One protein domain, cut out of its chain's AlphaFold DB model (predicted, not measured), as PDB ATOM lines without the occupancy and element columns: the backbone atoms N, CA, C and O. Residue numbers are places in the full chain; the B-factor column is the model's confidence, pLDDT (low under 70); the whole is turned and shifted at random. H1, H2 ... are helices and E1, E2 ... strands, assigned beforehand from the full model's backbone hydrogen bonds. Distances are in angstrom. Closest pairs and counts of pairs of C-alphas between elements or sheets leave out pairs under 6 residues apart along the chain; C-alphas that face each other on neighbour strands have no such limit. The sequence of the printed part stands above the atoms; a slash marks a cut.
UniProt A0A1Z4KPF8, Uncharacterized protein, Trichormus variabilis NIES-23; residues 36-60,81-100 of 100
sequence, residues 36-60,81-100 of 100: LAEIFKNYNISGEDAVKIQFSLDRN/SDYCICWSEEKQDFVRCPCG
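AT A GLANCE: This is residues 36 to 60 and 81 to 100 of the 100 residues of an uncharacterized protein of Trichormus variabilis NIES-23 (UniProt A0A1Z4KPF8). With little regular structure, the model is a loose rod: the short helix H1 at one end, a two-strand hairpin, E1 and E2, and a long stretch with no named element, residues 43 to 60, leading from H1 past the hairpin to the cut. The 45 printed residues hold H1, E1, E2 in that order; the sheet, E1 - E2, is antiparallel and the class mixed, with 17 residues in named elements. The radius of gyration of the C-alphas is 12.3 A, the spans 40 by 20 by 14 A.

IN THESE COORDINATES: H1, residues 36 to 42, begins at C-alpha 36 (3.775, 30.100, -39.067) and is 9.7 A long. E1, residues 84 to 88, measures 11.9 A. E2, residues 93 to 97, measures 11.8 A and ends at C-alpha 97 (19.743, 22.461, -37.459).

HOW THE PARTS SIT: In H1 every O i to N i+4 pair is within hydrogen-bond range. The closest C-alphas of H1 and E2, Ala 37 and Asp 93, are 6.1 A apart. E1 and E2 form a hairpin with a tight link, antiparallel at 137 degrees; N 84 and O 97 are within hydrogen-bond range at 2.7 A.

THE WHOLE: The farthest C-alphas, Asn 42 and Asn 60, are 40.7 A apart. Residues 61 to 80 are not printed, with 17.9 A between C-alphas 60 and 81. pLDDT is under 70 at residues 47 to 60, 81 to 83 and 99 to 100.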
ATOM      1  N   LEU A  36       3.629  31.128 -38.033       81.81
ATOM      2  CA  LEU A  36       3.775  30.100 -39.067       81.81
ATOM      3  C   LEU A  36       3.435  28.708 -38.537       81.81
ATOM      4  O   LEU A  36       2.784  27.954 -39.246       81.81
ATOM      5  N   ALA A  37       3.756  28.413 -37.277       79.06
ATOM      6  CA  ALA A  37       3.356  27.167 -36.628       79.06
ATOM      7  C   ALA A  37       1.835  26.946 -36.630       79.06
ATOM      8  O   ALA A  37       1.341  25.874 -36.979       79.06
ATOM      9  N   GLU A  38       1.083  27.988 -36.278       83.50
ATOM     10  CA  GLU A  38      -0.380  27.966 -36.270       83.50
ATOM     11  C   GLU A  38      -0.933  27.823 -37.694       83.50
ATOM     12  O   GLU A  38      -1.856  27.047 -37.927       83.50
ATOM     13  N   ILE A  39      -0.331  28.521 -38.661       82.75
ATOM     14  CA  ILE A  39      -0.699  28.426 -40.076       82.75
ATOM     15  C   ILE A  39      -0.460  27.004 -40.594       82.75
ATOM     16  O   ILE A  39      -1.381  26.405 -41.143       82.75
ATOM     17  N   PHE A  40       0.727  26.427 -40.389       84.31
ATOM     18  CA  PHE A  40       1.044  25.075 -40.857       84.31
ATOM     19  C   PHE A  40       0.078  24.046 -40.279       84.31
ATOM     20  O   PHE A  40      -0.475  23.236 -41.022       84.31
ATOM     21  N   LYS A  41      -0.242  24.163 -38.986       82.12
ATOM     22  CA  LYS A  41      -1.248  23.319 -38.337       82.12
ATOM     23  C   LYS A  41      -2.644  23.490 -38.943       82.12
ATOM     24  O   LYS A  41      -3.312  22.495 -39.210       82.12
ATOM     25  N   ASN A  42      -3.085  24.726 -39.178       87.31
ATOM     26  CA  ASN A  42      -4.423  25.015 -39.707       87.31
ATOM     27  C   ASN A  42      -4.632  24.488 -41.132       87.31
ATOM     28  O   ASN A  42      -5.753  24.142 -41.494       87.31
ATOM     29  N   TYR A  43      -3.563  24.420 -41.925       85.75
ATOM     30  CA  TYR A  43      -3.602  23.926 -43.302       85.75
ATOM     31  C   TYR A  43      -3.052  22.503 -43.459       85.75
ATOM     32  O   TYR A  43      -2.928  22.028 -44.584       85.75
ATOM     33  N   ASN A  44      -2.758  21.812 -42.351       83.75
ATOM     34  CA  ASN A  44      -2.210  20.456 -42.334       83.75
ATOM     35  C   ASN A  44      -0.937  20.307 -43.198       83.75
ATOM     36  O   ASN A  44      -0.752  19.298 -43.878       83.75
ATOM     37  N   ILE A  45      -0.092  21.343 -43.184       77.81
ATOM     38  CA  ILE A  45       1.205  21.392 -43.865       77.81
ATOM     39  C   ILE A  45       2.222  20.693 -42.968       77.81
ATOM     40  O   ILE A  45       2.340  21.035 -41.788       77.81
ATOM     41  N   SER A  46       2.940  19.716 -43.521       71.38
ATOM     42  CA  SER A  46       3.975  19.000 -42.783       71.38
ATOM     43  C   SER A  46       5.242  19.844 -42.638       71.38
ATOM     44  O   SER A  46       5.519  20.752 -43.420       71.38
ATOM     45  N   GLY A  47       6.056  19.520 -41.646       65.06
ATOM     46  CA  GLY A  47       7.375  20.092 -41.449       65.06
ATOM     47  C   GLY A  47       8.380  19.776 -42.552       65.06
ATOM     48  O   GLY A  47       9.338  20.526 -42.720       65.06
ATOM     49  N   GLU A  48       8.161  18.702 -43.315       61.59
ATOM     50  CA  GLU A  48       8.935  18.393 -44.526       61.59
ATOM     51  C   GLU A  48       8.570  19.331 -45.686       61.59
ATOM     52  O   GLU A  48       9.443  19.695 -46.473       61.59
ATOM     53  N   ASP A  49       7.310  19.779 -45.749       61.88
ATOM     54  CA  ASP A  49       6.854  20.833 -46.666       61.88
ATOM     55  C   ASP A  49       7.248  22.240 -46.177       61.88
ATOM     56  O   ASP A  49       7.185  23.219 -46.931       61.88
ATOM     57  N   ALA A  50       7.628  22.371 -44.902       66.12
ATOM     58  CA  ALA A  50       7.991  23.643 -44.304       66.12
ATOM     59  C   ALA A  50       9.358  24.144 -44.797       66.12
ATOM     60  O   ALA A  50      10.278  23.406 -45.147       66.12
ATOM     61  N   VAL A  51       9.488  25.469 -44.825       66.12
ATOM     62  CA  VAL A  51      10.591  26.155 -45.499       66.12
ATOM     63  C   VAL A  51      11.932  25.879 -44.805       66.12
ATOM     64  O   VAL A  51      12.158  26.314 -43.674       66.12
ATOM     65  N   LYS A  52      12.872  25.247 -45.516       63.28
ATOM     66  CA  LYS A  52      14.299  25.273 -45.159       63.28
ATOM     67  C   LYS A  52      14.892  26.587 -45.652       63.28
ATOM     68  O   LYS A  52      14.979  26.811 -46.859       63.28
ATOM     69  N   ILE A  53      15.310  27.458 -44.734       62.62
ATOM     70  CA  ILE A  53      15.917  28.736 -45.112       62.62
ATOM     71  C   ILE A  53      17.428  28.640 -44.951       62.62
ATOM     72  O   ILE A  53      17.963  28.631 -43.841       62.62
ATOM     73  N   GLN A  54      18.115  28.568 -46.089       62.06
ATOM     74  CA  GLN A  54      19.563  28.678 -46.151       62.06
ATOM     75  C   GLN A  54      19.940  30.115 -46.499       62.06
ATOM     76  O   GLN A  54      19.506  30.661 -47.513       62.06
ATOM     77  N   PHE A  55      20.767  30.721 -45.654       63.41
ATOM     78  CA  PHE A  55      21.317  32.048 -45.890       63.41
ATOM     79  C   PHE A  55      22.762  31.923 -46.343       63.41
ATOM     80  O   PHE A  55      23.604  31.418 -45.605       63.41
ATOM     81  N   SER A  56      23.053  32.430 -47.535       59.09
ATOM     82  CA  SER A  56      24.414  32.680 -47.998       59.09
ATOM     83  C   SER A  56      24.552  34.167 -48.287       59.09
ATOM     84  O   SER A  56      23.853  34.697 -49.154       59.09
ATOM     85  N   LEU A  57      25.438  34.853 -47.566       60.50
ATOM     86  CA  LEU A  57      25.767  36.235 -47.893       60.50
ATOM     87  C   LEU A  57      26.590  36.267 -49.184       60.50
ATOM     88  O   LEU A  57      27.676  35.689 -49.257       60.50
ATOM     89  N   ASP A  58      26.084  36.969 -50.197       62.84
ATOM     90  CA  ASP A  58      26.864  37.291 -51.390       62.84
ATOM     91  C   ASP A  58      27.930  38.323 -51.012       62.84
ATOM     92  O   ASP A  58      27.662  39.524 -50.898       62.84
ATOM     93  N   ARG A  59      29.154  37.834 -50.799       58.97
ATOM     94  CA  ARG A  59      30.293  38.656 -50.378       58.97
ATOM     95  C   ARG A  59      30.595  39.783 -51.369       58.97
ATOM     96  O   ARG A  59      31.071  40.829 -50.945       58.97
ATOM     97  N   ASN A  60      30.256  39.621 -52.650       61.94
ATOM     98  CA  ASN A  60      30.485  40.643 -53.673       61.94
ATOM     99  C   ASN A  60      29.479  41.800 -53.589       61.94
ATOM    100  O   ASN A  60      29.757  42.897 -54.070       61.94
ATOM    101  N   SER A  81      28.031  28.404 -41.936       53.47
ATOM    102  CA  SER A  81      27.193  28.637 -40.781       53.47
ATOM    103  C   SER A  81      27.038  27.255 -40.175       53.47
ATOM    104  O   SER A  81      26.563  26.338 -40.844       53.47
ATOM    105  N   ASP A  82      27.509  27.084 -38.942       63.59
ATOM    106  CA  ASP A  82      27.488  25.788 -38.253       63.59
ATOM    107  C   ASP A  82      26.062  25.222 -38.117       63.59
ATOM    108  O   ASP A  82      25.858  24.094 -37.670       63.59
ATOM    109  N   TYR A  83      25.057  26.011 -38.501       67.94
ATOM    110  CA  TYR A  83      23.673  25.617 -38.556       67.94
ATOM    111  C   TYR A  83      22.890  26.356 -39.660       67.94
ATOM    112  O   TYR A  83      23.250  27.439 -40.123       67.94
ATOM    113  N   CYS A  84      21.781  25.749 -40.054       74.62
ATOM    114  CA  CYS A  84      20.697  26.256 -40.878       74.62
ATOM    115  C   CYS A  84      19.474  26.490 -39.979       74.62
ATOM    116  O   CYS A  84      19.434  26.023 -38.837       74.62
ATOM    117  N   ILE A  85      18.462  27.199 -40.480       77.81
ATOM    118  CA  ILE A  85      17.176  27.313 -39.785       77.81
ATOM    119  C   ILE A  85      16.204  26.322 -40.426       77.81
ATOM    120  O   ILE A  85      15.923  26.408 -41.623       77.81
ATOM    121  N   CYS A  86      15.720  25.372 -39.629       80.50
ATOM    122  CA  CYS A  86      14.789  24.330 -40.053       80.50
ATOM    123  C   CYS A  86      13.525  24.355 -39.202       80.50
ATOM    124  O   CYS A  86      13.559  24.768 -38.042       80.50
ATOM    125  N   TRP A  87      12.435  23.832 -39.751       84.75
ATOM    126  CA  TRP A  87      11.280  23.445 -38.955       84.75
ATOM    127  C   TRP A  87      11.586  22.201 -38.105       84.75
ATOM    128  O   TRP A  87      12.238  21.267 -38.571       84.75
ATOM    129  N   SER A  88      11.123  22.186 -36.855       82.38
ATOM    130  CA  SER A  88      11.171  21.026 -35.964       82.38
ATOM    131  C   SER A  88       9.758  20.581 -35.625       82.38
ATOM    132  O   SER A  88       9.028  21.312 -34.960       82.38
ATOM    133  N   GLU A  89       9.404  19.357 -36.009       82.31
ATOM    134  CA  GLU A  89       8.097  18.774 -35.675       82.31
ATOM    135  C   GLU A  89       7.925  18.542 -34.176       82.31
ATOM    136  O   GLU A  89       6.853  18.772 -33.625       82.31
ATOM    137  N   GLU A  90       9.004  18.145 -33.498       84.12
ATOM    138  CA  GLU A  90       9.013  17.949 -32.047       84.12
ATOM    139  C   GLU A  90       8.669  19.244 -31.304       84.12
ATOM    140  O   GLU A  90       7.906  19.230 -30.339       84.12
ATOM    141  N   LYS A  91       9.226  20.374 -31.754       83.12
ATOM    142  CA  LYS A  91       9.020  21.676 -31.107       83.12
ATOM    143  C   LYS A  91       7.864  22.470 -31.703       83.12
ATOM    144  O   LYS A  91       7.486  23.478 -31.116       83.12
ATOM    145  N   GLN A  92       7.334  22.026 -32.843       83.44
ATOM    146  CA  GLN A  92       6.414  22.778 -33.698       83.44
ATOM    147  C   GLN A  92       6.876  24.226 -33.907       83.44
ATOM    148  O   GLN A  92       6.098  25.167 -33.761       83.44
ATOM    149  N   ASP A  93       8.171  24.401 -34.185       82.94
ATOM    150  CA  ASP A  93       8.805  25.716 -34.292       82.94
ATOM    151  C   ASP A  93      10.097  25.660 -35.124       82.94
ATOM    152  O   ASP A  93      10.656  24.590 -35.388       82.94
ATOM    153  N   PHE A  94      10.608  26.830 -35.508       83.44
ATOM    154  CA  PHE A  94      11.891  26.980 -36.178       83.44
ATOM    155  C   PHE A  94      13.063  26.850 -35.201       83.44
ATOM    156  O   PHE A  94      13.129  27.481 -34.142       83.44
ATOM    157  N   VAL A  95      14.044  26.040 -35.582       83.19
ATOM    158  CA  VAL A  95      15.222  25.713 -34.779       83.19
ATOM    159  C   VAL A  95      16.497  25.824 -35.598       83.19
ATOM    160  O   VAL A  95      16.485  25.784 -36.826       83.19
ATOM    161  N   ARG A  96      17.623  25.902 -34.889       83.75
ATOM    162  CA  ARG A  96      18.938  25.672 -35.483       83.75
ATOM    163  C   ARG A  96      19.094  24.174 -35.773       83.75
ATOM    164  O   ARG A  96      18.834  23.357 -34.893       83.75
ATOM    165  N   CYS A  97      19.519  23.827 -36.980       76.38
ATOM    166  CA  CYS A  97      19.743  22.461 -37.459       76.38
ATOM    167  C   CYS A  97      21.078  22.385 -38.216       76.38
ATOM    168  O   CYS A  97      21.520  23.411 -38.719       76.38
ATOM    169  N   PRO A  98      21.733  21.225 -38.362       76.50
ATOM    170  CA  PRO A  98      22.910  21.114 -39.222       76.50
ATOM    171  C   PRO A  98      22.584  21.521 -40.667       76.50
ATOM    172  O   PRO A  98      21.557  21.110 -41.218       76.50
ATOM    173  N   CYS A  99      23.456  22.307 -41.298       67.19
ATOM    174  CA  CYS A  99      23.407  22.489 -42.745       67.19
ATOM    175  C   CYS A  99      23.982  21.228 -43.399       67.19
ATOM    176  O   CYS A  99      25.197  21.095 -43.502       67.19
ATOM    177  N   GLY A 100      23.109  20.275 -43.738       59.06
ATOM    178  CA  GLY A 100      23.475  19.115 -44.561       59.06
ATOM    179  C   GLY A 100      24.000  19.513 -45.933       59.06
ATOM    180  O   GLY A 100      23.542  20.567 -46.437       59.06
TER     181      GLY A 100